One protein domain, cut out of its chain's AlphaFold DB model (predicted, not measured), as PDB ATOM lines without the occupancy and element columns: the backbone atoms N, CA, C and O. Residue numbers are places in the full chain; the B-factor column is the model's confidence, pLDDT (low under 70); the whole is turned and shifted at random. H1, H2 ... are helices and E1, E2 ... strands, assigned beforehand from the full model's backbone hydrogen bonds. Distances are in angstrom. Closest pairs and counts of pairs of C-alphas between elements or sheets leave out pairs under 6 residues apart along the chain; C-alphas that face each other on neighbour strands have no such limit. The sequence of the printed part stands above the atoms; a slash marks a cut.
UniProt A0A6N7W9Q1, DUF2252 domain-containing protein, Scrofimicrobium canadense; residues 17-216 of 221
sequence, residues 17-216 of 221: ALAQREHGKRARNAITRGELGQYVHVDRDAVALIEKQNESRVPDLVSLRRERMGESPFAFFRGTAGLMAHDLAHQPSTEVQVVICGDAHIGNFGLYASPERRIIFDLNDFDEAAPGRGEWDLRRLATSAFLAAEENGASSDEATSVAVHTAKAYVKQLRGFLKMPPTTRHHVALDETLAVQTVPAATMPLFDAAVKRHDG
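AT A GLANCE: This is residues 17 to 216 of the 221 residues of the protein "DUF2252 domain-containing protein" of Scrofimicrobium canadense (UniProt A0A6N7W9Q1). A helical hairpin of two long helices, H7 and H8, lies in the middle, with a group of shorter helices, H3 to H6, on one side, where H5 packs on the later part of H7. On the other side, set off from H7 and H8, is the strand hairpin E2 and E3, with H11 packed on E2 and H10 near E3; the small strand pair E1 and E4 lies by the beginning of H7, and H1 is set off at the edge. The printed part has 200 residues, with eleven named helices and four named strands in the order H1 to H6, E1 to E4, H7 to H11. Both two-stranded sheets, E1 - E4 and E2 - E3, are antiparallel, and the class is mostly helix. The whole is compact, with a radius of gyration of the C-alphas of 18.6 A and spans of 49 by 46 by 36 A.

HOW THE PARTS SIT: H1, residues 17 to 30, and H2, residues 33 to 36, meet only through their link. H3, residues 46 to 54, touches H6, residues 81 to 89, at C-alphas 49 and 83, 6.9 A apart. H4, residues 59 to 69, and H5, residues 73 to 79, touch only at the corner, at C-alphas 69 and 76, 4.3 A apart. E1, residues 97 to 100, pairs with E4, residues 130 to 133, N 98 and O 132 being 3.0 A apart. In the hairpin of E2, residues 109 to 113, and E3, residues 119 to 123, N 112 and O 120 are 2.8 A apart. The hub is H7, residues 135 to 151. Its residues 144 to 151 touch H5, closest at C-alphas 74 and 147, 5.2 A, at a steep tilt of 42 degrees. H6 and H7 only just touch, with 3 pairs of C-alphas within 8 A, the closest being 88 and 136 at 6.8 A. H8, residues 156 to 177, forms a helical hairpin with H7, closest at C-alphas 146 and 159, 4.6 A, opposite ways at a steep tilt of 38 degrees, only just past shallow. H9, residues 182 to 186, is close to H8 but not clearly touching, at C-alphas 177 and 185, 6.1 A. H10, residues 192 to 198, comes closest to E3 at C-alphas 119 and 192, 6.6 A. H11, residues 204 to 215, comes closest to E2 at C-alphas 111 and 211, 7.3 A. Every O i to N i+4 pair is within hydrogen-bond range in H1, H3, H5, H6, H7, H8, H9 and H11; H4 has 5 of 7, H10 has 2 of 3, and H2 is too short for one.

IN THESE COORDINATES: H1 begins at C-alpha 17 (235.105, -41.571, 13.093) and is 20.0 A long. H7 measures 24.2 A, H8 31.7 A and H11 16.6 A. H8 begins at C-alpha 156 (201.090, -43.243, -6.248), and H11 ends at C-alpha 215 (212.344, -9.649, -0.151).

THE WHOLE: The C-alphas of Leu 18 and Asp 60 are the two farthest apart, at 52.9 A. The printed part has no cut and no long link. The mean pLDDT of the printed part is 89.6, and residues 214 to 216 are under 70.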
ATOM      1  N   ALA A  17     235.939 -41.411  14.293       79.12
ATOM      2  CA  ALA A  17     235.105 -41.571  13.093       79.12
ATOM      3  C   ALA A  17     235.055 -43.034  12.596       79.12
ATOM      4  O   ALA A  17     234.024 -43.502  12.111       79.12
ATOM      5  N   LEU A  18     236.152 -43.778  12.787       81.75
ATOM      6  CA  LEU A  18     236.212 -45.214  12.542       81.75
ATOM      7  C   LEU A  18     235.300 -46.005  13.494       81.75
ATOM      8  O   LEU A  18     234.495 -46.802  13.024       81.75
ATOM      9  N   ALA A  19     235.377 -45.766  14.806       86.19
ATOM     10  CA  ALA A  19     234.521 -46.426  15.794       86.19
ATOM     11  C   ALA A  19     233.024 -46.172  15.536       86.19
ATOM     12  O   ALA A  19     232.229 -47.110  15.605       86.19
ATOM     13  N   GLN A  20     232.650 -44.946  15.155       84.19
ATOM     14  CA  GLN A  20     231.275 -44.600  14.771       84.19
ATOM     15  C   GLN A  20     230.830 -45.333  13.502       84.19
ATOM     16  O   GLN A  20     229.714 -45.848  13.422       84.19
ATOM     17  N   ARG A  21     231.719 -45.449  12.509       85.75
ATOM     18  CA  ARG A  21     231.441 -46.209  11.287       85.75
ATOM     19  C   ARG A  21     231.245 -47.696  11.572       85.75
ATOM     20  O   ARG A  21     230.337 -48.302  11.004       85.75
ATOM     21  N   GLU A  22     232.067 -48.285  12.435       89.44
ATOM     22  CA  GLU A  22     231.903 -49.681  12.844       89.44
ATOM     23  C   GLU A  22     230.632 -49.885  13.678       89.44
ATOM     24  O   GLU A  22     229.932 -50.874  13.471       89.44
ATOM     25  N   HIS A  23     230.270 -48.935  14.545       88.31
ATOM     26  CA  HIS A  23     228.982 -48.949  15.242       88.31
ATOM     27  C   HIS A  23     227.808 -48.940  14.250       88.31
ATOM     28  O   HIS A  23     226.957 -49.823  14.314       88.31
ATOM     29  N   GLY A  24     227.817 -48.049  13.254       88.50
ATOM     30  CA  GLY A  24     226.782 -48.022  12.214       88.50
ATOM     31  C   GLY A  24     226.709 -49.314  11.386       88.50
ATOM     32  O   GLY A  24     225.623 -49.749  11.001       88.50
ATOM     33  N   LYS A  25     227.846 -49.981  11.132       89.44
ATOM     34  CA  LYS A  25     227.852 -51.310  10.494       89.44
ATOM     35  C   LYS A  25     227.219 -52.380  11.383       89.44
ATOM     36  O   LYS A  25     226.471 -53.197  10.856       89.44
ATOM     37  N   ARG A  26     227.503 -52.378  12.691       90.94
ATOM     38  CA  ARG A  26     226.880 -53.305  13.651       90.94
ATOM     39  C   ARG A  26     225.375 -53.076  13.744       90.94
ATOM     40  O   ARG A  26     224.632 -54.035  13.593       90.94
ATOM     41  N   ALA A  27     224.933 -51.824  13.871       89.12
ATOM     42  CA  ALA A  27     223.512 -51.473  13.903       89.12
ATOM     43  C   ALA A  27     222.765 -51.977  12.653       89.12
ATOM     44  O   ALA A  27     221.697 -52.565  12.764       89.12
ATOM     45  N   ARG A  28     223.377 -51.843  11.466       86.81
ATOM     46  CA  ARG A  28     222.827 -52.374  10.205       86.81
ATOM     47  C   ARG A  28     222.745 -53.906  10.157       86.81
ATOM     48  O   ARG A  28     221.943 -54.439   9.398       86.81
ATOM     49  N   ASN A  29     223.618 -54.605  10.875       89.00
ATOM     50  CA  ASN A  29     223.574 -56.064  10.953       89.00
ATOM     51  C   ASN A  29     222.562 -56.545  12.003       89.00
ATOM     52  O   ASN A  29     222.057 -57.651  11.860       89.00
ATOM     53  N   ALA A  30     222.294 -55.738  13.034       91.81
ATOM     54  CA  ALA A  30     221.322 -56.044  14.081       91.81
ATOM     55  C   ALA A  30     219.875 -55.869  13.598       91.81
ATOM     56  O   ALA A  30     219.057 -56.739  13.853       91.81
ATOM     57  N   ILE A  31     219.587 -54.779  12.875       91.94
ATOM     58  CA  ILE A  31     218.303 -54.563  12.199       91.94
ATOM     59  C   ILE A  31     218.579 -54.374  10.710       91.94
ATOM     60  O   ILE A  31     219.189 -53.387  10.280       91.94
ATOM     61  N   THR A  32     218.157 -55.347   9.911       91.12
ATOM     62  CA  THR A  32     218.377 -55.351   8.468       91.12
ATOM     63  C   THR A  32     217.543 -54.277   7.769       91.12
ATOM     64  O   THR A  32     216.552 -53.760   8.280       91.12
ATOM     65  N   ARG A  33     217.912 -53.945   6.525       88.75
ATOM     66  CA  ARG A  33     217.132 -53.002   5.701       88.75
ATOM     67  C   ARG A  33     215.715 -53.497   5.409       88.75
ATOM     68  O   ARG A  33     214.834 -52.668   5.231       88.75
ATOM     69  N   GLY A  34     215.531 -54.816   5.321       91.38
ATOM     70  CA  GLY A  34     214.217 -55.421   5.124       91.38
ATOM     71  C   GLY A  34     213.328 -55.183   6.338       91.38
ATOM     72  O   GLY A  34     212.227 -54.672   6.180       91.38
ATOM     73  N   GLU A  35     213.845 -55.443   7.540       92.62
ATOM     74  CA  GLU A  35     213.136 -55.178   8.799       92.62
ATOM     75  C   GLU A  35     212.833 -53.686   8.985       92.62
ATOM     76  O   GLU A  35     211.705 -53.331   9.303       92.62
ATOM     77  N   LEU A  36     213.788 -52.790   8.695       91.19
ATOM     78  CA  LEU A  36     213.545 -51.337   8.735       91.19
ATOM     79  C   LEU A  36     212.496 -50.853   7.725       91.19
ATOM     80  O   LEU A  36     211.988 -49.742   7.889       91.19
ATOM     81  N   GLY A  37     212.253 -51.624   6.664       91.00
ATOM     82  CA  GLY A  37     211.278 -51.325   5.618       91.00
ATOM     83  C   GLY A  37     209.894 -51.915   5.880       91.00
ATOM     84  O   GLY A  37     208.967 -51.606   5.138       91.00
ATOM     85  N   GLN A  38     209.739 -52.753   6.907       90.81
ATOM     86  CA  GLN A  38     208.434 -53.265   7.305       90.81
ATOM     87  C   GLN A  38     207.684 -52.218   8.124       90.81
ATOM     88  O   GLN A  38     208.245 -51.590   9.022       90.81
ATOM     89  N   TYR A  39     206.399 -52.065   7.815       92.12
ATOM     90  CA  TYR A  39     205.467 -51.315   8.640       92.12
ATOM     91  C   TYR A  39     204.676 -52.289   9.513       92.12
ATOM     92  O   TYR A  39     204.001 -53.187   9.008       92.12
ATOM     93  N   VAL A  40     204.778 -52.104  10.824       93.94
ATOM     94  CA  VAL A  40     203.979 -52.798  11.830       93.94
ATOM     95  C   VAL A  40     202.810 -51.891  12.176       93.94
ATOM     96  O   VAL A  40     203.010 -50.765  12.629       93.94
ATOM     97  N   HIS A  41     201.586 -52.361  11.950       93.44
ATOM     98  CA  HIS A  41     200.402 -51.589  12.304       93.44
ATOM     99  C   HIS A  41     200.358 -51.333  13.815       93.44
ATOM    100  O   HIS A  41     200.558 -52.251  14.612       93.44
ATOM    101  N   VAL A  42     200.096 -50.084  14.189       95.31
ATOM    102  CA  VAL A  42     199.979 -49.644  15.580       95.31
ATOM    103  C   VAL A  42     198.520 -49.317  15.837       95.31
ATOM    104  O   VAL A  42     197.982 -48.388  15.236       95.31
ATOM    105  N   ASP A  43     197.889 -50.084  16.721       94.19
ATOM    106  CA  ASP A  43     196.540 -49.778  17.182       94.19
ATOM    107  C   ASP A  43     196.601 -48.606  18.170       94.19
ATOM    108  O   ASP A  43     197.312 -48.658  19.177       94.19
ATOM    109  N   ARG A  44     195.912 -47.510  17.840       94.56
ATOM    110  CA  ARG A  44     195.868 -46.295  18.660       94.56
ATOM    111  C   ARG A  44     194.633 -45.457  18.364       94.56
ATOM    112  O   ARG A  44     194.233 -45.289  17.212       94.56
ATOM    113  N   ASP A  45     194.113 -44.809  19.401       95.88
ATOM    114  CA  ASP A  45     193.108 -43.760  19.246       95.88
ATOM    115  C   ASP A  45     193.788 -42.455  18.801       95.88
ATOM    116  O   ASP A  45     194.392 -41.722  19.590       95.88
ATOM    117  N   ALA A  46     193.717 -42.185  17.495       94.31
ATOM    118  CA  ALA A  46     194.299 -40.987  16.904       94.31
ATOM    119  C   ALA A  46     193.682 -39.702  17.465       94.31
ATOM    120  O   ALA A  46     194.394 -38.724  17.677       94.31
ATOM    121  N   VAL A  47     192.370 -39.713  17.709       94.50
ATOM    122  CA  VAL A  47     191.640 -38.544  18.194       94.50
ATOM    123  C   VAL A  47     192.056 -38.260  19.628       94.50
ATOM    124  O   VAL A  47     192.456 -37.138  19.912       94.50
ATOM    125  N   ALA A  48     192.078 -39.267  20.503       95.25
ATOM    126  CA  ALA A  48     192.510 -39.081  21.888       95.25
ATOM    127  C   ALA A  48     193.948 -38.542  21.995       95.25
ATOM    128  O   ALA A  48     194.216 -37.666  22.817       95.25
ATOM    129  N   LEU A  49     194.871 -39.015  21.150       94.75
ATOM    130  CA  LEU A  49     196.242 -38.489  21.117       94.75
ATOM    131  C   LEU A  49     196.289 -37.027  20.660       94.75
ATOM    132  O   LEU A  49     196.992 -36.224  21.270       94.75
ATOM    133  N   ILE A  50     195.522 -36.672  19.628       94.44
ATOM    134  CA  ILE A  50     195.426 -35.289  19.148       94.44
ATOM    135  C   ILE A  50     194.794 -34.383  20.214       94.44
ATOM    136  O   ILE A  50     195.269 -33.269  20.419       94.44
ATOM    137  N   GLU A  51     193.761 -34.851  20.913       94.12
ATOM    138  CA  GLU A  51     193.115 -34.100  21.991       94.12
ATOM    139  C   GLU A  51     194.055 -33.875  23.172       94.12
ATOM    140  O   GLU A  51     194.163 -32.751  23.654       94.12
ATOM    141  N   LYS A  52     194.840 -34.886  23.554       93.50
ATOM    142  CA  LYS A  52     195.885 -34.728  24.571       93.50
ATOM    143  C   LYS A  52     196.921 -33.671  24.173       93.50
ATOM    144  O   LYS A  52     197.367 -32.894  25.009       93.50
ATOM    145  N   GLN A  53     197.298 -33.603  22.894       90.06
ATOM    146  CA  GLN A  53     198.194 -32.551  22.396       90.06
ATOM    147  C   GLN A  53     197.541 -31.159  22.383       90.06
ATOM    148  O   GLN A  53     198.261 -30.161  22.403       90.06
ATOM    149  N   ASN A  54     196.208 -31.073  22.332       93.25
ATOM    150  CA  ASN A  54     195.478 -29.806  22.373       93.25
ATOM    151  C   ASN A  54     195.382 -29.218  23.793       93.25
ATOM    152  O   ASN A  54     195.146 -28.021  23.910       93.25
ATOM    153  N   GLU A  55     195.597 -30.008  24.854       93.25
ATOM    154  CA  GLU A  55     195.492 -29.555  26.256       93.25
ATOM    155  C   GLU A  55     196.427 -28.379  26.587       93.25
ATOM    156  O   GLU A  55     196.092 -27.535  27.414       93.25
ATOM    157  N   SER A  56     197.589 -28.298  25.931       90.38
ATOM    158  CA  SER A  56     198.564 -27.212  26.104       90.38
ATOM    159  C   SER A  56     198.402 -26.062  25.105       90.38
ATOM    160  O   SER A  56     199.183 -25.108  25.132       90.38
ATOM    161  N   ARG A  57     197.431 -26.141  24.188       91.75
ATOM    162  CA  ARG A  57     197.227 -25.148  23.124       91.75
ATOM    163  C   ARG A  57     196.241 -24.071  23.564       91.75
ATOM    164  O   ARG A  57     195.461 -24.251  24.493       91.75
ATOM    165  N   VAL A  58     196.259 -22.942  22.858       95.69
ATOM    166  CA  VAL A  58     195.279 -21.866  23.056       95.69
ATOM    167  C   VAL A  58     193.883 -22.406  22.705       95.69
ATOM    168  O   VAL A  58     193.676 -22.753  21.538       95.69
ATOM    169  N   PRO A  59     192.928 -22.476  23.659       94.56
ATOM    170  CA  PRO A  59     191.647 -23.159  23.453       94.56
ATOM    171  C   PRO A  59     190.863 -22.654  22.237       94.56
ATOM    172  O   PRO A  59     190.352 -23.452  21.452       94.56
ATOM    173  N   ASP A  60     190.853 -21.337  22.026       96.19
ATOM    174  CA  ASP A  60     190.118 -20.692  20.932       96.19
ATOM    175  C   ASP A  60     190.658 -21.069  19.539       96.19
ATOM    176  O   ASP A  60     189.932 -21.010  18.548       96.19
ATOM    177  N   LEU A  61     191.919 -21.508  19.450       96.31
ATOM    178  CA  LEU A  61     192.559 -21.904  18.193       96.31
ATOM    179  C   LEU A  61     192.438 -23.405  17.897       96.31
ATOM    180  O   LEU A  61     192.772 -23.835  16.791       96.31
ATOM    181  N   VAL A  62     191.941 -24.216  18.837       95.75
ATOM    182  CA  VAL A  62     191.838 -25.674  18.657       95.75
ATOM    183  C   VAL A  62     190.894 -26.029  17.505       95.75
ATOM    184  O   VAL A  62     191.217 -26.891  16.689       95.75
ATOM    185  N   SER A  63     189.755 -25.343  17.387       95.12
ATOM    186  CA  SER A  63     188.801 -25.575  16.293       95.12
ATOM    187  C   SER A  63     189.403 -25.243  14.927       95.12
ATOM    188  O   SER A  63     189.299 -26.052  14.009       95.12
ATOM    189  N   LEU A  64     190.114 -24.114  14.819       95.81
ATOM    190  CA  LEU A  64     190.811 -23.720  13.591       95.81
ATOM    191  C   LEU A  64     191.919 -24.716  13.225       95.81
ATOM    192  O   LEU A  64     192.108 -25.043  12.056       95.81
ATOM    193  N   ARG A  65     192.649 -25.235  14.220       94.62
ATOM    194  CA  ARG A  65     193.644 -26.289  14.002       94.62
ATOM    195  C   ARG A  65     193.001 -27.549  13.421       94.62
ATOM    196  O   ARG A  65     193.535 -28.097  12.461       94.62
ATOM    197  N   ARG A  66     191.873 -28.002  13.983       94.62
ATOM    198  CA  ARG A  66     191.145 -29.177  13.473       94.62
ATOM    199  C   ARG A  66     190.666 -28.960  12.037       94.62
ATOM    200  O   ARG A  66     190.820 -29.864  11.226       94.62
ATOM    201  N   GLU A  67     190.141 -27.775  11.730       95.81
ATOM    202  CA  GLU A  67     189.726 -27.396  10.374       95.81
ATOM    203  C   GLU A  67     190.897 -27.490   9.391       95.81
ATOM    204  O   GLU A  67     190.827 -28.268   8.443       95.81
ATOM    205  N   ARG A  68     192.014 -26.808   9.681       95.88
ATOM    206  CA  ARG A  68     193.210 -26.817   8.823       95.88
ATOM    207  C   ARG A  68     193.799 -28.211   8.640       95.88
ATOM    208  O   ARG A  68     194.220 -28.576   7.552       95.88
ATOM    209  N   MET A  69     193.831 -29.015   9.700       95.56
ATOM    210  CA  MET A  69     194.287 -30.404   9.607       95.56
ATOM    211  C   MET A  69     193.352 -31.290   8.781       95.56
ATOM    212  O   MET A  69     193.802 -32.304   8.255       95.56
ATOM    213  N   GLY A  70     192.066 -30.947   8.690       95.75
ATOM    214  CA  GLY A  70     191.072 -31.687   7.919       95.75
ATOM    215  C   GLY A  70     191.107 -31.409   6.415       95.75
ATOM    216  O   GLY A  70     190.415 -32.099   5.672       95.75
ATOM    217  N   GLU A  71     191.896 -30.431   5.960       96.75
ATOM    218  CA  GLU A  71     191.944 -30.013   4.553       96.75
ATOM    219  C   GLU A  71     192.497 -31.106   3.625       96.75
ATOM    220  O   GLU A  71     191.990 -31.290   2.519       96.75
ATOM    221  N   SER A  72     193.520 -31.848   4.062       96.88
ATOM    222  CA  SER A  72     194.148 -32.896   3.252       96.88
ATOM    223  C   SER A  72     194.953 -33.901   4.088       96.88
ATOM    224  O   SER A  72     195.324 -33.609   5.229       96.88
ATOM    225  N   PRO A  73     195.301 -35.081   3.530       97.06
ATOM    226  CA  PRO A  73     196.216 -36.018   4.182       97.06
ATOM    227  C   PRO A  73     197.577 -35.401   4.532       97.06
ATOM    228  O   PRO A  73     198.136 -35.703   5.586       97.06
ATOM    229  N   PHE A  74     198.106 -34.515   3.678       97.38
ATOM    230  CA  PHE A  74     199.353 -33.802   3.950       97.38
ATOM    231  C   PHE A  74     199.189 -32.805   5.105       97.38
ATOM    232  O   PHE A  74     200.028 -32.791   6.009       97.38
ATOM    233  N   ALA A  75     198.097 -32.029   5.123       96.69
ATOM    234  CA  ALA A  75     197.779 -31.086   6.197       96.69
ATOM    235  C   ALA A  75     197.608 -31.792   7.554       96.69
ATOM    236  O   ALA A  75     198.183 -31.359   8.558       96.69
ATOM    237  N   PHE A  76     196.903 -32.927   7.570       96.88
ATOM    238  CA  PHE A  76     196.800 -33.796   8.739       96.88
ATOM    239  C   PHE A  76     198.185 -34.260   9.198       96.88
ATOM    240  O   PHE A  76     198.562 -34.048  10.349       96.88
ATOM    241  N   PHE A  77     198.976 -34.830   8.284       96.75
ATOM    242  CA  PHE A  77     200.288 -35.397   8.584       96.75
ATOM    243  C   PHE A  77     201.253 -34.382   9.210       96.75
ATOM    244  O   PHE A  77     201.891 -34.683  10.228       96.75
ATOM    245  N   ARG A  78     201.347 -33.173   8.635       94.50
ATOM    246  CA  ARG A  78     202.182 -32.098   9.192       94.50
ATOM    247  C   ARG A  78     201.648 -31.573  10.526       94.50
ATOM    248  O   ARG A  78     202.429 -31.220  11.391       94.50
ATOM    249  N   GLY A  79     200.331 -31.583  10.740       93.44
ATOM    250  CA  GLY A  79     199.710 -31.119  11.985       93.44
ATOM    251  C   GLY A  79     199.802 -32.097  13.164       93.44
ATOM    252  O   GLY A  79     199.413 -31.738  14.279       93.44
ATOM    253  N   THR A  80     200.283 -33.328  12.946       94.38
ATOM    254  CA  THR A  80     200.283 -34.413  13.944       94.38
ATOM    255  C   THR A  80     201.656 -35.073  14.120       94.38
ATOM    256  O   THR A  80     201.792 -36.289  13.957       94.38
ATOM    257  N   ALA A  81     202.687 -34.300  14.471       93.50
ATOM    258  CA  ALA A  81     204.039 -34.822  14.724       93.50
ATOM    259  C   ALA A  81     204.066 -35.944  15.773       93.50
ATOM    260  O   ALA A  81     204.505 -37.063  15.491       93.50
ATOM    261  N   GLY A  82     203.475 -35.690  16.945       93.12
ATOM    262  CA  GLY A  82     203.401 -36.666  18.038       93.12
ATOM    263  C   GLY A  82     202.698 -37.979  17.673       93.12
ATOM    264  O   GLY A  82     203.031 -39.029  18.220       93.12
ATOM    265  N   LEU A  83     201.781 -37.956  16.703       94.94
ATOM    266  CA  LEU A  83     201.081 -39.153  16.250       94.94
ATOM    267  C   LEU A  83     202.013 -40.108  15.496       94.94
ATOM    268  O   LEU A  83     202.035 -41.308  15.762       94.94
ATOM    269  N   MET A  84     202.834 -39.563  14.598       93.62
ATOM    270  CA  MET A  84     203.846 -40.354  13.904       93.62
ATOM    271  C   MET A  84     204.968 -40.773  14.852       93.62
ATOM    272  O   MET A  84     205.464 -41.887  14.734       93.62
ATOM    273  N   ALA A  85     205.356 -39.923  15.808       93.88
ATOM    274  CA  ALA A  85     206.333 -40.299  16.829       93.88
ATOM    275  C   ALA A  85     205.854 -41.516  17.643       93.88
ATOM    276  O   ALA A  85     206.622 -42.456  17.851       93.88
ATOM    277  N   HIS A  86     204.569 -41.545  18.021       95.12
ATOM    278  CA  HIS A  86     203.951 -42.712  18.650       95.12
ATOM    279  C   HIS A  86     204.044 -43.953  17.752       95.12
ATOM    280  O   HIS A  86     204.438 -45.020  18.219       95.12
ATOM    281  N   ASP A  87     203.740 -43.832  16.460       95.19
ATOM    282  CA  ASP A  87     203.817 -44.969  15.537       95.19
ATOM    283  C   ASP A  87     205.243 -45.489  15.368       95.19
ATOM    284  O   ASP A  87     205.480 -46.696  15.429       95.19
ATOM    285  N   LEU A  88     206.198 -44.575  15.192       94.38
ATOM    286  CA  LEU A  88     207.614 -44.864  14.991       94.38
ATOM    287  C   LEU A  88     208.271 -45.508  16.213       94.38
ATOM    288  O   LEU A  88     209.184 -46.319  16.034       94.38
ATOM    289  N   ALA A  89     207.785 -45.217  17.422       93.69
ATOM    290  CA  ALA A  89     208.217 -45.880  18.652       93.69
ATOM    291  C   ALA A  89     207.938 -47.391  18.655       93.69
ATOM    292  O   ALA A  89     208.647 -48.139  19.325       93.69
ATOM    293  N   HIS A  90     206.955 -47.842  17.872       94.81
ATOM    294  CA  HIS A  90     206.560 -49.248  17.760       94.81
ATOM    295  C   HIS A  90     207.084 -49.922  16.479       94.81
ATOM    296  O   HIS A  90     206.823 -51.104  16.255       94.81
ATOM    297  N   GLN A  91     207.826 -49.200  15.632       94.62
ATOM    298  CA  GLN A  91     208.431 -49.769  14.427       94.62
ATOM    299  C   GLN A  91     209.824 -50.350  14.709       94.62
ATOM    300  O   GLN A  91     210.534 -49.857  15.594       94.62
ATOM    301  N   PRO A  92     210.299 -51.301  13.882       93.81
ATOM    302  CA  PRO A  92     211.710 -51.655  13.849       93.81
ATOM    303  C   PRO A  92     212.571 -50.404  13.650       93.81
ATOM    304  O   PRO A  92     212.368 -49.624  12.706       93.81
ATOM    305  N   SER A  93     213.524 -50.215  14.559       92.56
ATOM    306  CA  SER A  93     214.450 -49.088  14.559       92.56
ATOM    307  C   SER A  93     215.843 -49.527  14.985       92.56
ATOM    308  O   SER A  93     216.026 -50.447  15.779       92.56
ATOM    309  N   THR A  94     216.842 -48.870  14.416       92.44
ATOM    310  CA  THR A  94     218.236 -49.015  14.802       92.44
ATOM    311  C   THR A  94     218.479 -48.387  16.170       92.44
ATOM    312  O   THR A  94     217.740 -47.521  16.633       92.44
ATOM    313  N   GLU A  95     219.579 -48.759  16.817       89.25
ATOM    314  CA  GLU A  95     219.964 -48.140  18.087       89.25
ATOM    315  C   GLU A  95     220.578 -46.737  17.929       89.25
ATOM    316  O   GLU A  95     220.938 -46.109  18.924       89.25
ATOM    317  N   VAL A  96     220.689 -46.221  16.700       89.19
ATOM    318  CA  VAL A  96     221.367 -44.954  16.407       89.19
ATOM    319  C   VAL A  96     220.545 -43.782  16.937       89.19
ATOM    320  O   VAL A  96     219.545 -43.386  16.339       89.19
ATOM    321  N   GLN A  97     220.990 -43.213  18.057       89.69
ATOM    322  CA  GLN A  97     220.376 -42.036  18.661       89.69
ATOM    323  C   GLN A  97     221.052 -40.739  18.220       89.69
ATOM    324  O   GLN A  97     222.281 -40.626  18.186       89.69
ATOM    325  N   VAL A  98     220.223 -39.745  17.922       91.44
ATOM    326  CA  VAL A  98     220.609 -38.361  17.633       91.44
ATOM    327  C   VAL A  98     219.606 -37.417  18.295       91.44
ATOM    328  O   VAL A  98     218.579 -37.862  18.803       91.44
ATOM    329  N   VAL A  99     219.892 -36.118  18.290       94.12
ATOM    330  CA  VAL A  99     218.838 -35.117  18.496       94.12
ATOM    331  C   VAL A  99     218.127 -34.976  17.156       94.12
ATOM    332  O   VAL A  99     218.765 -34.582  16.178       94.12
ATOM    333  N   ILE A 100     216.870 -35.403  17.101       94.94
ATOM    334  CA  ILE A 100     216.011 -35.271  15.921       94.94
ATOM    335  C   ILE A 100     215.283 -33.925  15.966       94.94
ATOM    336  O   ILE A 100     215.102 -33.363  17.046       94.94
ATOM    337  N   CYS A 101     214.858 -33.431  14.807       94.00
ATOM    338  CA  CYS A 101     213.906 -32.326  14.703       94.00
ATOM    339  C   CYS A 101     212.538 -32.741  15.259       94.00
ATOM    340  O   CYS A 101     211.868 -31.930  15.885       94.00
ATOM    341  N   GLY A 102     212.126 -33.995  15.045       93.38
ATOM    342  CA  GLY A 102     210.829 -34.503  15.501       93.38
ATOM    343  C   GLY A 102     209.673 -34.134  14.570       93.38
ATOM    344  O   GLY A 102     208.726 -34.914  14.452       93.38
ATOM    345  N   ASP A 103     209.797 -33.031  13.822       94.94
ATOM    346  CA  ASP A 103     208.811 -32.576  12.839       94.94
ATOM    347  C   ASP A 103     209.386 -32.322  11.429       94.94
ATOM    348  O   ASP A 103     209.005 -31.394  10.714       94.94
ATOM    349  N   ALA A 104     210.317 -33.170  10.986       95.06
ATOM    350  CA  ALA A 104     210.929 -33.048   9.663       95.06
ATOM    351  C   ALA A 104     209.938 -33.374   8.523       95.06
ATOM    352  O   ALA A 104     209.763 -34.533   8.150       95.06
ATOM    353  N   HIS A 105     209.318 -32.356   7.922       95.69
ATOM    354  CA  HIS A 105     208.444 -32.485   6.749       95.69
ATOM    355  C   HIS A 105     208.695 -31.356   5.738       95.69
ATOM    356  O   HIS A 105     209.154 -30.293   6.128       95.69
ATOM    357  N   ILE A 106     208.361 -31.535   4.449       93.00
ATOM    358  CA  ILE A 106     208.649 -30.530   3.393       93.00
ATOM    359  C   ILE A 106     208.132 -29.127   3.748       93.00
ATOM    360  O   ILE A 106     208.833 -28.147   3.538       93.00
ATOM    361  N   GLY A 107     206.931 -29.027   4.322       90.19
ATOM    362  CA  GLY A 107     206.367 -27.744   4.768       90.19
ATOM    363  C   GLY A 107     207.040 -27.084   5.990       90.19
ATOM    364  O   GLY A 107     206.626 -25.985   6.342       90.19
ATOM    365  N   ASN A 108     208.003 -27.744   6.646       90.75
ATOM    366  CA  ASN A 108     208.827 -27.200   7.737       90.75
ATOM    367  C   ASN A 108     210.202 -26.745   7.217       90.75
ATOM    368  O   ASN A 108     211.099 -26.475   7.999       90.75
ATOM    369  N   PHE A 109     210.391 -26.701   5.896       88.31
ATOM    370  CA  PHE A 109     211.539 -26.047   5.279       88.31
ATOM    371  C   PHE A 109     211.080 -24.760   4.603       88.31
ATOM    372  O   PHE A 109     210.029 -24.724   3.955       88.31
ATOM    373  N   GLY A 110     211.885 -23.713   4.718       83.12
ATOM    374  CA  GLY A 110     211.543 -22.385   4.228       83.12
ATOM    375  C   GLY A 110     212.773 -21.534   3.951       83.12
ATOM    376  O   GLY A 110     213.900 -21.940   4.221       83.12
ATOM    377  N   LEU A 111     212.544 -20.350   3.380       82.81
ATOM    378  CA  LEU A 111     213.575 -19.332   3.186       82.81
ATOM    379  C   LEU A 111     213.537 -18.332   4.348       82.81
ATOM    380  O   LEU A 111     212.474 -17.821   4.699       82.81
ATOM    381  N   TYR A 112     214.707 -18.017   4.899       78.19
ATOM    382  CA  TYR A 112     214.879 -17.151   6.064       78.19
ATOM    383  C   TYR A 112     215.937 -16.092   5.820       78.19
ATOM    384  O   TYR A 112     217.005 -16.378   5.283       78.19
ATOM    385  N   ALA A 113     215.672 -14.875   6.287       80.56
ATOM    386  CA  ALA A 113     216.698 -13.852   6.391       80.56
ATOM    387  C   ALA A 113     217.573 -14.145   7.618       80.56
ATOM    388  O   ALA A 113     217.124 -14.053   8.759       80.56
ATOM    389  N   SER A 114     218.831 -14.496   7.379       79.19
ATOM    390  CA  SER A 114     219.840 -14.621   8.434       79.19
ATOM    391  C   SER A 114     220.216 -13.246   9.015       79.19
ATOM    392  O   SER A 114     220.112 -12.232   8.311       79.19
ATOM    393  N   PRO A 115     220.718 -13.180  10.266       78.50
ATOM    394  CA  PRO A 115     221.256 -11.947  10.854       78.50
ATOM    395  C   PRO A 115     222.347 -11.288   9.995       78.50
ATOM    396  O   PRO A 115     222.508 -10.067  10.007       78.50
ATOM    397  N   GLU A 116     223.059 -12.080   9.192       82.44
ATOM    398  CA  GLU A 116     224.072 -11.624   8.240       82.44
ATOM    399  C   GLU A 116     223.484 -11.056   6.933       82.44
ATOM    400  O   GLU A 116     224.236 -10.797   5.993       82.44
ATOM    401  N   ARG A 117     222.161 -10.841   6.855       81.00
ATOM    402  CA  ARG A 117     221.434 -10.338   5.671       81.00
ATOM    403  C   ARG A 117     221.593 -11.228   4.438       81.00
ATOM    404  O   ARG A 117     221.702 -10.736   3.318       81.00
ATOM    405  N   ARG A 118     221.609 -12.543   4.650       77.69
ATOM    406  CA  ARG A 118     221.560 -13.549   3.578       77.69
ATOM    407  C   ARG A 118     220.283 -14.357   3.672       77.69
ATOM    408  O   ARG A 118     219.870 -14.683   4.784       77.69
ATOM    409  N   ILE A 119     219.722 -14.734   2.532       78.56
ATOM    410  CA  ILE A 119     218.625 -15.695   2.484       78.56
ATOM    411  C   ILE A 119     219.210 -17.101   2.601       78.56
ATOM    412  O   ILE A 119     220.084 -17.481   1.820       78.56
ATOM    413  N   ILE A 120     218.741 -17.856   3.589       83.00
ATOM    414  CA  ILE A 120     219.102 -19.255   3.817       83.00
ATOM    415  C   ILE A 120     217.857 -20.129   3.711       83.00
ATOM    416  O   ILE A 120     216.776 -19.718   4.123       83.00
ATOM    417  N   PHE A 121     217.999 -21.328   3.162       83.69
ATOM    418  CA  PHE A 121     216.976 -22.364   3.215       83.69
ATOM    419  C   PHE A 121     217.287 -23.322   4.364       83.69
ATOM    420  O   PHE A 121     218.336 -23.971   4.349       83.69
ATOM    421  N   ASP A 122     216.395 -23.403   5.345       84.69
ATOM    422  CA  ASP A 122     216.584 -24.219   6.549       84.69
ATOM    423  C   ASP A 122     215.239 -24.711   7.107       84.69
ATOM    424  O   ASP A 122     214.186 -24.407   6.542       84.69
ATOM    425  N   LEU A 123     215.293 -25.501   8.182       86.12
ATOM    426  CA  LEU A 123     214.132 -25.852   8.991       86.12
ATOM    427  C   LEU A 123     213.618 -24.657   9.802       86.12
ATOM    428  O   LEU A 123     214.401 -23.839  10.287       86.12
ATOM    429  N   ASN A 124     212.299 -24.599   9.977       81.94
ATOM    430  CA  ASN A 124     211.621 -23.419  10.512       81.94
ATOM    431  C   ASN A 124     211.448 -23.481  12.033       81.94
ATOM    432  O   ASN A 124     211.555 -22.456  12.703       81.94
ATOM    433  N   ASP A 125     211.168 -24.667  12.572       83.00
ATOM    434  CA  ASP A 125     210.926 -24.890  13.994       83.00
ATOM    435  C   ASP A 125     211.614 -26.162  14.519       83.00
ATOM    436  O   ASP A 125     211.971 -27.086  13.785       83.00
ATOM    437  N   PHE A 126     211.849 -26.165  15.832       88.75
ATOM    438  CA  PHE A 126     212.453 -27.271  16.577       88.75
ATOM    439  C   PHE A 126     211.666 -27.558  17.866       88.75
ATOM    440  O   PHE A 126     212.219 -28.094  18.825       88.75
ATOM    441  N   ASP A 127     210.380 -27.198  17.908       87.81
ATOM    442  CA  ASP A 127     209.538 -27.348  19.106       87.81
ATOM    443  C   ASP A 127     209.319 -28.821  19.489       87.81
ATOM    444  O   ASP A 127     209.117 -29.142  20.659       87.81
ATOM    445  N   GLU A 128     209.417 -29.724  18.510       91.31
ATOM    446  CA  GLU A 128     209.313 -31.177  18.690       91.31
ATOM    447  C   GLU A 128     210.695 -31.858  18.795       91.31
ATOM    448  O   GLU A 128     210.798 -33.092  18.784       91.31
ATOM    449  N   ALA A 129     211.779 -31.078  18.903       94.56
ATOM    450  CA  ALA A 129     213.130 -31.618  18.925       94.56
ATOM    451  C   ALA A 129     213.406 -32.394  20.216       94.56
ATOM    452  O   ALA A 129     213.238 -31.904  21.335       94.56
ATOM    453  N   ALA A 130     213.897 -33.621  20.060       93.19
ATOM    454  CA  ALA A 130     214.147 -34.523  21.175       93.19
ATOM    455  C   ALA A 130     215.253 -35.536  20.841       93.19
ATOM    456  O   ALA A 130     215.588 -35.746  19.672       93.19
ATOM    457  N   PRO A 131     215.837 -36.218  21.841       94.12
ATOM    458  CA  PRO A 131     216.599 -37.433  21.593       94.12
ATOM    459  C   PRO A 131     215.706 -38.497  20.936       94.12
ATOM    460  O   PRO A 131     214.684 -38.891  21.493       94.12
ATOM    461  N   GLY A 132     216.102 -38.987  19.765       92.19
ATOM    462  CA  GLY A 132     215.316 -39.943  18.988       92.19
ATOM    463  C   GLY A 132     216.172 -40.799  18.062       92.19
ATOM    464  O   GLY A 132     217.392 -40.628  17.965       92.19
ATOM    465  N   ARG A 133     215.538 -41.765  17.390       93.25
ATOM    466  CA  ARG A 133     216.225 -42.598  16.393       93.25
ATOM    467  C   ARG A 133     216.426 -41.791  15.116       93.25
ATOM    468  O   ARG A 133     215.482 -41.175  14.627       93.25
ATOM    469  N   GLY A 134     217.637 -41.797  14.564       90.06
ATOM    470  CA  GLY A 134     217.986 -40.923  13.435       90.06
ATOM    471  C   GLY A 134     217.151 -41.146  12.169       90.06
ATOM    472  O   GLY A 134     217.015 -40.244  11.348       90.06
ATOM    473  N   GLU A 135     216.569 -42.329  11.997       92.44
ATOM    474  CA  GLU A 135     215.669 -42.633  10.888       92.44
ATOM    475  C   GLU A 135     214.269 -42.015  11.017       92.44
ATOM    476  O   GLU A 135     213.549 -42.002  10.021       92.44
ATOM    477  N   TRP A 136     213.862 -41.516  12.192       95.25
ATOM    478  CA  TRP A 136     212.513 -40.976  12.393       95.25
ATOM    479  C   TRP A 136     212.263 -39.737  11.535       95.25
ATOM    480  O   TRP A 136     211.305 -39.729  10.763       95.25
ATOM    481  N   ASP A 137     213.173 -38.760  11.572       95.50
ATOM    482  CA  ASP A 137     213.092 -37.566  10.720       95.50
ATOM    483  C   ASP A 137     213.117 -37.932   9.235       95.50
ATOM    484  O   ASP A 137     212.361 -37.384   8.440       95.50
ATOM    485  N   LEU A 138     213.952 -38.900   8.839       95.12
ATOM    486  CA  LEU A 138     214.038 -39.309   7.438       95.12
ATOM    487  C   LEU A 138     212.751 -39.991   6.954       95.12
ATOM    488  O   LEU A 138     212.327 -39.757   5.822       95.12
ATOM    489  N   ARG A 139     212.128 -40.827   7.797       95.69
ATOM    490  CA  ARG A 139     210.824 -41.438   7.504       95.69
ATOM    491  C   ARG A 139     209.753 -40.359   7.400       95.69
ATOM    492  O   ARG A 139     209.029 -40.344   6.410       95.69
ATOM    493  N   ARG A 140     209.702 -39.427   8.358       96.19
ATOM    494  CA  ARG A 140     208.740 -38.318   8.354       96.19
ATOM    495  C   ARG A 140     208.882 -37.450   7.106       96.19
ATOM    496  O   ARG A 140     207.897 -37.215   6.408       96.19
ATOM    497  N   LEU A 141     210.114 -37.099   6.749       97.06
ATOM    498  CA  LEU A 141     210.412 -36.295   5.572       97.06
ATOM    499  C   LEU A 141     209.987 -37.008   4.285       97.06
ATOM    500  O   LEU A 141     209.313 -36.411   3.445       97.06
ATOM    501  N   ALA A 142     210.335 -38.289   4.135       97.50
ATOM    502  CA  ALA A 142     209.983 -39.073   2.954       97.50
ATOM    503  C   ALA A 142     208.463 -39.268   2.817       97.50
ATOM    504  O   ALA A 142     207.934 -39.099   1.719       97.50
ATOM    505  N   THR A 143     207.755 -39.553   3.916       97.31
ATOM    506  CA  THR A 143     206.285 -39.642   3.931       97.31
ATOM    507  C   THR A 143     205.645 -38.303   3.577       97.31
ATOM    508  O   THR A 143     204.722 -38.268   2.771       97.31
ATOM    509  N   SER A 144     206.168 -37.187   4.091       98.00
ATOM    510  CA  SER A 144     205.657 -35.860   3.732       98.00
ATOM    511  C   SER A 144     205.805 -35.562   2.240       98.00
ATOM    512  O   SER A 144     204.907 -34.987   1.639       98.00
ATOM    513  N   ALA A 145     206.916 -35.990   1.632       98.00
ATOM    514  CA  ALA A 145     207.182 -35.784   0.216       98.00
ATOM    515  C   ALA A 145     206.259 -36.627  -0.671       98.00
ATOM    516  O   ALA A 145     205.822 -36.150  -1.714       98.00
ATOM    517  N   PHE A 146     205.936 -37.848  -0.235       98.50
ATOM    518  CA  PHE A 146     204.912 -38.678  -0.864       98.50
ATOM    519  C   PHE A 146     203.545 -37.978  -0.842       98.50
ATOM    520  O   PHE A 146     202.962 -37.739  -1.894       98.50
ATOM    521  N   LEU A 147     203.075 -37.583   0.347       98.31
ATOM    522  CA  LEU A 147     201.753 -36.973   0.523       98.31
ATOM    523  C   LEU A 147     201.627 -35.637  -0.218       98.31
ATOM    524  O   LEU A 147     200.604 -35.379  -0.843       98.31
ATOM    525  N   ALA A 148     202.678 -34.812  -0.198       97.38
ATOM    526  CA  ALA A 148     202.708 -33.565  -0.952       97.38
ATOM    527  C   ALA A 148     202.650 -33.813  -2.468       97.38
ATOM    528  O   ALA A 148     201.999 -33.061  -3.186       97.38
ATOM    529  N   ALA A 149     203.311 -34.857  -2.979       97.56
ATOM    530  CA  ALA A 149     203.243 -35.195  -4.399       97.56
ATOM    531  C   ALA A 149     201.827 -35.635  -4.809       97.56
ATOM    532  O   ALA A 149     201.316 -35.140  -5.813       97.56
ATOM    533  N   GLU A 150     201.178 -36.499  -4.022       97.75
ATOM    534  CA  GLU A 150     199.789 -36.915  -4.276       97.75
ATOM    535  C   GLU A 150     198.813 -35.733  -4.220       97.75
ATOM    536  O   GLU A 150     197.970 -35.585  -5.102       97.75
ATOM    537  N   GLU A 151     198.964 -34.844  -3.236       96.75
ATOM    538  CA  GLU A 151     198.156 -33.623  -3.123       96.75
ATOM    539  C   GLU A 151     198.299 -32.709  -4.354       96.75
ATOM    540  O   GLU A 151     197.350 -32.034  -4.745       96.75
ATOM    541  N   ASN A 152     199.460 -32.737  -5.017       95.69
ATOM    542  CA  ASN A 152     199.724 -32.004  -6.259       95.69
ATOM    543  C   ASN A 152     199.365 -32.799  -7.534       95.69
ATOM    544  O   ASN A 152     199.750 -32.407  -8.636       95.69
ATOM    545  N   GLY A 153     198.612 -33.895  -7.404       97.00
ATOM    546  CA  GLY A 153     198.065 -34.660  -8.526       97.00
ATOM    547  C   GLY A 153     198.993 -35.730  -9.103       97.00
ATOM    548  O   GLY A 153     198.689 -36.272 -10.165       97.00
ATOM    549  N   ALA A 154     200.106 -36.046  -8.435       97.62
ATOM    550  CA  ALA A 154     200.953 -37.167  -8.827       97.62
ATOM    551  C   ALA A 154     200.249 -38.506  -8.557       97.62
ATOM    552  O   ALA A 154     199.529 -38.668  -7.573       97.62
ATOM    553  N   SER A 155     200.498 -39.498  -9.409       98.25
ATOM    554  CA  SER A 155     200.113 -40.884  -9.134       98.25
ATOM    555  C   SER A 155     200.899 -41.462  -7.949       98.25
ATOM    556  O   SER A 155     201.996 -41.002  -7.629       98.25
ATOM    557  N   SER A 156     200.392 -42.538  -7.339       97.44
ATOM    558  CA  SER A 156     201.090 -43.243  -6.248       97.44
ATOM    559  C   SER A 156     202.510 -43.693  -6.637       97.44
ATOM    560  O   SER A 156     203.418 -43.685  -5.802       97.44
ATOM    561  N   ASP A 157     202.740 -44.072  -7.898       98.25
ATOM    562  CA  ASP A 157     204.066 -44.476  -8.382       98.25
ATOM    563  C   ASP A 157     205.022 -43.277  -8.478       98.25
ATOM    564  O   ASP A 157     206.186 -43.355  -8.066       98.25
ATOM    565  N   GLU A 158     204.531 -42.135  -8.963       98.12
ATOM    566  CA  GLU A 158     205.289 -40.882  -8.998       98.12
ATOM    567  C   GLU A 158     205.586 -40.373  -7.583       98.12
ATOM    568  O   GLU A 158     206.735 -40.044  -7.282       98.12
ATOM    569  N   ALA A 159     204.602 -40.390  -6.684       98.38
ATOM    570  CA  ALA A 159     204.776 -40.027  -5.281       98.38
ATOM    571  C   ALA A 159     205.784 -40.949  -4.570       98.38
ATOM    572  O   ALA A 159     206.654 -40.485  -3.826       98.38
ATOM    573  N   THR A 160     205.755 -42.255  -4.864       98.25
ATOM    574  CA  THR A 160     206.760 -43.217  -4.378       98.25
ATOM    575  C   THR A 160     208.154 -42.858  -4.890       98.25
ATOM    576  O   THR A 160     209.126 -42.849  -4.126       98.25
ATOM    577  N   SER A 161     208.270 -42.516  -6.176       98.12
ATOM    578  CA  SER A 161     209.526 -42.057  -6.772       98.12
ATOM    579  C   SER A 161     210.049 -40.794  -6.081       98.12
ATOM    580  O   SER A 161     211.244 -40.715  -5.776       98.12
ATOM    581  N   VAL A 162     209.173 -39.836  -5.758       97.69
ATOM    582  CA  VAL A 162     209.520 -38.625  -4.997       97.69
ATOM    583  C   VAL A 162     210.069 -38.986  -3.615       97.69
ATOM    584  O   VAL A 162     211.178 -38.570  -3.281       97.69
ATOM    585  N   ALA A 163     209.381 -39.826  -2.839       97.81
ATOM    586  CA  ALA A 163     209.850 -40.253  -1.516       97.81
ATOM    587  C   ALA A 163     211.225 -40.952  -1.566       97.81
ATOM    588  O   ALA A 163     212.119 -40.667  -0.760       97.81
ATOM    589  N   VAL A 164     211.438 -41.825  -2.558       97.44
ATOM    590  CA  VAL A 164     212.727 -42.498  -2.784       97.44
ATOM    591  C   VAL A 164     213.823 -41.494  -3.150       97.44
ATOM    592  O   VAL A 164     214.952 -41.610  -2.657       97.44
ATOM    593  N   HIS A 165     213.529 -40.511  -4.003       96.44
ATOM    594  CA  HIS A 165     214.480 -39.458  -4.356       96.44
ATOM    595  C   HIS A 165     214.841 -38.587  -3.152       96.44
ATOM    596  O   HIS A 165     216.030 -38.335  -2.948       96.44
ATOM    597  N   THR A 166     213.870 -38.227  -2.313       95.88
ATOM    598  CA  THR A 166     214.088 -37.501  -1.054       95.88
ATOM    599  C   THR A 166     215.063 -38.251  -0.145       95.88
ATOM    600  O   THR A 166     216.087 -37.699   0.269       95.88
ATOM    601  N   ALA A 167     214.841 -39.551   0.081       95.75
ATOM    602  CA  ALA A 167     215.738 -40.362   0.904       95.75
ATOM    603  C   ALA A 167     217.153 -40.493   0.302       95.75
ATOM    604  O   ALA A 167     218.162 -40.403   1.011       95.75
ATOM    605  N   LYS A 168     217.257 -40.667  -1.023       95.88
ATOM    606  CA  LYS A 168     218.550 -40.709  -1.730       95.88
ATOM    607  C   LYS A 168     219.296 -39.377  -1.630       95.88
ATOM    608  O   LYS A 168     220.512 -39.392  -1.422       95.88
ATOM    609  N   ALA A 169     218.594 -38.253  -1.769       93.06
ATOM    610  CA  ALA A 169     219.162 -36.916  -1.656       93.06
ATOM    611  C   ALA A 169     219.720 -36.679  -0.247       93.06
ATOM    612  O   ALA A 169     220.888 -36.309  -0.122       93.06
ATOM    613  N   TYR A 170     218.958 -37.021   0.795       93.06
ATOM    614  CA  TYR A 170     219.417 -36.956   2.184       93.06
ATOM    615  C   TYR A 170     220.718 -37.746   2.397       93.06
ATOM    616  O   TYR A 170     221.725 -37.210   2.864       93.06
ATOM    617  N   VAL A 171     220.755 -39.014   1.966       92.62
ATOM    618  CA  VAL A 171     221.952 -39.865   2.103       92.62
ATOM    619  C   VAL A 171     223.136 -39.321   1.300       92.62
ATOM    620  O   VAL A 171     224.281 -39.408   1.756       92.62
ATOM    621  N   LYS A 172     222.895 -38.772   0.103       93.31
ATOM    622  CA  LYS A 172     223.929 -38.131  -0.719       93.31
ATOM    623  C   LYS A 172     224.541 -36.939   0.019       93.31
ATOM    624  O   LYS A 172     225.768 -36.877   0.105       93.31
ATOM    625  N   GLN A 173     223.715 -36.056   0.582       90.44
ATOM    626  CA  GLN A 173     224.189 -34.873   1.305       90.44
ATOM    627  C   GLN A 173     224.912 -35.242   2.597       90.44
ATOM    628  O   GLN A 173     226.039 -34.799   2.809       90.44
ATOM    629  N   LEU A 174     224.366 -36.168   3.392       90.56
ATOM    630  CA  LEU A 174     225.025 -36.658   4.604       90.56
ATOM    631  C   LEU A 174     226.423 -37.224   4.301       90.56
ATOM    632  O   LEU A 174     227.395 -36.907   4.984       90.56
ATOM    633  N   ARG A 175     226.565 -38.025   3.237       91.06
ATOM    634  CA  ARG A 175     227.877 -38.533   2.795       91.06
ATOM    635  C   ARG A 175     228.818 -37.423   2.335       91.06
ATOM    636  O   ARG A 175     230.025 -37.572   2.510       91.06
ATOM    637  N   GLY A 176     228.290 -36.361   1.730       90.19
ATOM    638  CA  GLY A 176     229.046 -35.157   1.391       90.19
ATOM    639  C   GLY A 176     229.590 -34.478   2.646       90.19
ATOM    640  O   GLY A 176     230.803 -34.330   2.781       90.19
ATOM    641  N   PHE A 177     228.720 -34.185   3.613       89.06
ATOM    642  CA  PHE A 177     229.097 -33.563   4.884       89.06
ATOM    643  C   PHE A 177     230.113 -34.381   5.673       89.06
ATOM    644  O   PHE A 177     231.037 -33.814   6.257       89.06
ATOM    645  N   LEU A 178     230.010 -35.712   5.656       87.56
ATOM    646  CA  LEU A 178     230.970 -36.594   6.326       87.56
ATOM    647  C   LEU A 178     232.390 -36.536   5.741       87.56
ATOM    648  O   LEU A 178     233.330 -36.916   6.434       87.56
ATOM    649  N   LYS A 179     232.565 -36.051   4.505       89.38
ATOM    650  CA  LYS A 179     233.886 -35.823   3.893       89.38
ATOM    651  C   LYS A 179     234.468 -34.446   4.220       89.38
ATOM    652  O   LYS A 179     235.648 -34.223   3.971       89.38
ATOM    653  N   MET A 180     233.655 -33.530   4.743       89.62
ATOM    654  CA  MET A 180     234.082 -32.177   5.090       89.62
ATOM    655  C   MET A 180     234.701 -32.142   6.494       89.62
ATOM    656  O   MET A 180     234.211 -32.846   7.390       89.62
ATOM    657  N   PRO A 181     235.720 -31.289   6.721       89.19
ATOM    658  CA  PRO A 181     236.177 -30.956   8.064       89.19
ATOM    659  C   PRO A 181     235.011 -30.448   8.933       89.19
ATOM    660  O   PRO A 181     234.125 -29.766   8.409       89.19
ATOM    661  N   PRO A 182     234.996 -30.727  10.251       84.62
ATOM    662  CA  PRO A 182     233.927 -30.268  11.142       84.62
ATOM    663  C   PRO A 182     233.686 -28.754  11.095       84.62
ATOM    664  O   PRO A 182     232.538 -28.323  11.106       84.62
ATOM    665  N   THR A 183     234.754 -27.963  10.974       89.25
ATOM    666  CA  THR A 183     234.685 -26.498  10.859       89.25
ATOM    667  C   THR A 183     233.982 -26.061   9.580       89.25
ATOM    668  O   THR A 183     233.082 -25.235   9.629       89.25
ATOM    669  N   THR A 184     234.321 -26.660   8.436       87.75
ATOM    670  CA  THR A 184     233.631 -26.387   7.170       87.75
ATOM    671  C   THR A 184     232.161 -26.778   7.251       87.75
ATOM    672  O   THR A 184     231.307 -26.001   6.848       87.75
ATOM    673  N   ARG A 185     231.858 -27.959   7.809       86.56
ATOM    674  CA  ARG A 185     230.479 -28.449   7.952       86.56
ATOM    675  C   ARG A 185     229.612 -27.509   8.789       86.56
ATOM    676  O   ARG A 185     228.457 -27.315   8.446       86.56
ATOM    677  N   HIS A 186     230.162 -26.943   9.863       83.56
ATOM    678  CA  HIS A 186     229.446 -26.020  10.745       83.56
ATOM    679  C   HIS A 186     228.984 -24.739  10.033       83.56
ATOM    680  O   HIS A 186     227.957 -24.183  10.398       83.56
ATOM    681  N   HIS A 187     229.711 -24.300   9.004       83.88
ATOM    682  CA  HIS A 187     229.388 -23.097   8.236       83.88
ATOM    683  C   HIS A 187     228.637 -23.381   6.931       83.88
ATOM    684  O   HIS A 187     228.454 -22.469   6.125       83.88
ATOM    685  N   VAL A 188     228.220 -24.629   6.690       83.31
ATOM    686  CA  VAL A 188     227.357 -24.923   5.545       83.31
ATOM    687  C   VAL A 188     225.991 -24.303   5.806       83.31
ATOM    688  O   VAL A 188     225.305 -24.689   6.745       83.31
ATOM    689  N   ALA A 189     225.591 -23.393   4.927       80.50
ATOM    690  CA  ALA A 189     224.233 -22.887   4.820       80.50
ATOM    691  C   ALA A 189     223.779 -23.065   3.370       80.50
ATOM    692  O   ALA A 189     224.573 -22.851   2.447       80.50
ATOM    693  N   LEU A 190     222.525 -23.467   3.157       77.56
ATOM    694  CA  LEU A 190     221.937 -23.457   1.820       77.56
ATOM    695  C   LEU A 190     221.487 -22.029   1.497       77.56
ATOM    696  O   LEU A 190     220.310 -21.702   1.587       77.56
ATOM    697  N   ASP A 191     222.452 -21.170   1.194       78.62
ATOM    698  CA  ASP A 191     222.194 -19.814   0.720       78.62
ATOM    699  C   ASP A 191     221.993 -19.779  -0.803       78.62
ATOM    700  O   ASP A 191     222.093 -20.800  -1.489       78.62
ATOM    701  N   GLU A 192     221.713 -18.596  -1.350       71.69
ATOM    702  CA  GLU A 192     221.539 -18.380  -2.794       71.69
ATOM    703  C   GLU A 192     222.687 -18.961  -3.635       71.69
ATOM    704  O   GLU A 192     222.459 -19.549  -4.695       71.69
ATOM    705  N   THR A 193     223.928 -18.848  -3.149       74.50
ATOM    706  CA  THR A 193     225.109 -19.323  -3.879       74.50
ATOM    707  C   THR A 193     225.097 -20.842  -3.977       74.50
ATOM    708  O   THR A 193     225.345 -21.402  -5.049       74.50
ATOM    709  N   LEU A 194     224.792 -21.524  -2.870       73.81
ATOM    710  CA  LEU A 194     224.699 -22.979  -2.863       73.81
ATOM    711  C   LEU A 194     223.446 -23.475  -3.599       73.81
ATOM    712  O   LEU A 194     223.506 -24.519  -4.254       73.81
ATOM    713  N   ALA A 195     222.343 -22.724  -3.560       72.50
ATOM    714  CA  ALA A 195     221.111 -23.040  -4.276       72.50
ATOM    715  C   ALA A 195     221.333 -23.098  -5.794       72.50
ATOM    716  O   ALA A 195     221.014 -24.116  -6.403       72.50
ATOM    717  N   VAL A 196     221.992 -22.100  -6.399       70.88
ATOM    718  CA  VAL A 196     222.310 -22.098  -7.847       70.88
ATOM    719  C   VAL A 196     223.147 -23.319  -8.266       70.88
ATOM    720  O   VAL A 196     223.054 -23.788  -9.399       70.88
ATOM    721  N   GLN A 197     223.956 -23.867  -7.358       74.06
ATOM    722  CA  GLN A 197     224.806 -25.031  -7.632       74.06
ATOM    723  C   GLN A 197     224.094 -26.377  -7.432       74.06
ATOM    724  O   GLN A 197     224.570 -27.403  -7.927       74.06
ATOM    725  N   THR A 198     222.999 -26.407  -6.669       72.00
ATOM    726  CA  THR A 198     222.358 -27.652  -6.214       72.00
ATOM    727  C   THR A 198     220.936 -27.841  -6.725       72.00
ATOM    728  O   THR A 198     220.513 -28.987  -6.905       72.00
ATOM    729  N   VAL A 199     220.217 -26.755  -6.997       74.31
ATOM    730  CA  VAL A 199     218.862 -26.768  -7.545       74.31
ATOM    731  C   VAL A 199     218.943 -26.988  -9.063       74.31
ATOM    732  O   VAL A 199     219.697 -26.295  -9.750       74.31
ATOM    733  N   PRO A 200     218.201 -27.957  -9.633       81.12
ATOM    734  CA  PRO A 200     218.169 -28.158 -11.077       81.12
ATOM    735  C   PRO A 200     217.765 -26.878 -11.815       81.12
ATOM    736  O   PRO A 200     216.849 -26.180 -11.386       81.12
ATOM    737  N   ALA A 201     218.369 -26.618 -12.979       80.56
ATOM    738  CA  ALA A 201     218.068 -25.426 -13.781       80.56
ATOM    739  C   ALA A 201     216.565 -25.266 -14.089       80.56
ATOM    740  O   ALA A 201     216.054 -24.152 -14.116       80.56
ATOM    741  N   ALA A 202     215.841 -26.379 -14.254       83.06
ATOM    742  CA  ALA A 202     214.394 -26.380 -14.474       83.06
ATOM    743  C   ALA A 202     213.579 -25.876 -13.264       83.06
ATOM    744  O   ALA A 202     212.455 -25.414 -13.432       83.06
ATOM    745  N   THR A 203     214.132 -25.957 -12.052       80.69
ATOM    746  CA  THR A 203     213.487 -25.549 -10.795       80.69
ATOM    747  C   THR A 203     213.874 -24.125 -10.379       80.69
ATOM    748  O   THR A 203     213.167 -23.512  -9.580       80.69
ATOM    749  N   MET A 204     214.940 -23.555 -10.953       80.94
ATOM    750  CA  MET A 204     215.407 -22.204 -10.617       80.94
ATOM    751  C   MET A 204     214.345 -21.102 -10.744       80.94
ATOM    752  O   MET A 204     214.257 -20.295  -9.824       80.94
ATOM    753  N   PRO A 205     213.464 -21.079 -11.767       83.94
ATOM    754  CA  PRO A 205     212.419 -20.055 -11.840       83.94
ATOM    755  C   PRO A 205     211.475 -20.045 -10.626       83.94
ATOM    756  O   PRO A 205     211.013 -18.984 -10.209       83.94
ATOM    757  N   LEU A 206     211.194 -21.217 -10.041       79.19
ATOM    758  CA  LEU A 206     210.375 -21.333  -8.831       79.19
ATOM    759  C   LEU A 206     211.132 -20.846  -7.594       79.19
ATOM    760  O   LEU A 206     210.544 -20.164  -6.753       79.19
ATOM    761  N   PHE A 207     212.423 -21.172  -7.501       76.69
ATOM    762  CA  PHE A 207     213.296 -20.703  -6.428       76.69
ATOM    763  C   PHE A 207     213.410 -19.172  -6.438       76.69
ATOM    764  O   PHE A 207     213.129 -18.531  -5.428       76.69
ATOM    765  N   ASP A 208     213.687 -18.572  -7.598       80.38
ATOM    766  CA  ASP A 208     213.791 -17.117  -7.758       80.38
ATOM    767  C   ASP A 208     212.475 -16.406  -7.411       80.38
ATOM    768  O   ASP A 208     212.466 -15.334  -6.800       80.38
ATOM    769  N   ALA A 209     211.334 -16.998  -7.783       80.12
ATOM    770  CA  ALA A 209     210.025 -16.475  -7.412       80.12
ATOM    771  C   ALA A 209     209.775 -16.545  -5.895       80.12
ATOM    772  O   ALA A 209     209.132 -15.652  -5.344       80.12
ATOM    773  N   ALA A 210     210.269 -17.584  -5.214       74.88
ATOM    774  CA  ALA A 210     210.169 -17.709  -3.762       74.88
ATOM    775  C   ALA A 210     211.048 -16.683  -3.033       74.88
ATOM    776  O   ALA A 210     210.559 -16.029  -2.114       74.88
ATOM    777  N   VAL A 211     212.283 -16.477  -3.498       73.88
ATOM    778  CA  VAL A 211     213.209 -15.453  -2.983       73.88
ATOM    779  C   VAL A 211     212.588 -14.054  -3.076       73.88
ATOM    780  O   VAL A 211     212.459 -13.363  -2.069       73.88
ATOM    781  N   LYS A 212     212.060 -13.677  -4.250       76.56
ATOM    782  CA  LYS A 212     211.428 -12.359  -4.459       76.56
ATOM    783  C   LYS A 212     210.219 -12.094  -3.561       76.56
ATOM    784  O   LYS A 212     209.953 -10.944  -3.227       76.56
ATOM    785  N   ARG A 213     209.459 -13.133  -3.191       70.25
ATOM    786  CA  ARG A 213     208.334 -12.988  -2.251       70.25
ATOM    787  C   ARG A 213     208.807 -12.658  -0.837       70.25
ATOM    788  O   ARG A 213     208.119 -11.908  -0.153       70.25
ATOM    789  N   HIS A 214     209.959 -13.181  -0.421       63.84
ATOM    790  CA  HIS A 214     210.540 -12.897   0.892       63.84
ATOM    791  C   HIS A 214     211.185 -11.509   0.975       63.84
ATOM    792  O   HIS A 214     211.062 -10.861   2.009       63.84
ATOM    793  N   ASP A 215     211.775 -11.008  -0.112       57.78
ATOM    794  CA  ASP A 215     212.344  -9.649  -0.151       57.78
ATOM    795  C   ASP A 215     211.285  -8.527  -0.165       57.78
ATOM    796  O   ASP A 215     211.603  -7.366   0.095       57.78
ATOM    797  N   GLY A 216     210.023  -8.844  -0.488       45.78
ATOM    798  CA  GLY A 216     208.951  -7.862  -0.702       45.78
ATOM    799  C   GLY A 216     207.831  -7.820   0.346       45.78
ATOM    800  O   GLY A 216     206.901  -7.031   0.178       45.78
TER     801      GLY A 216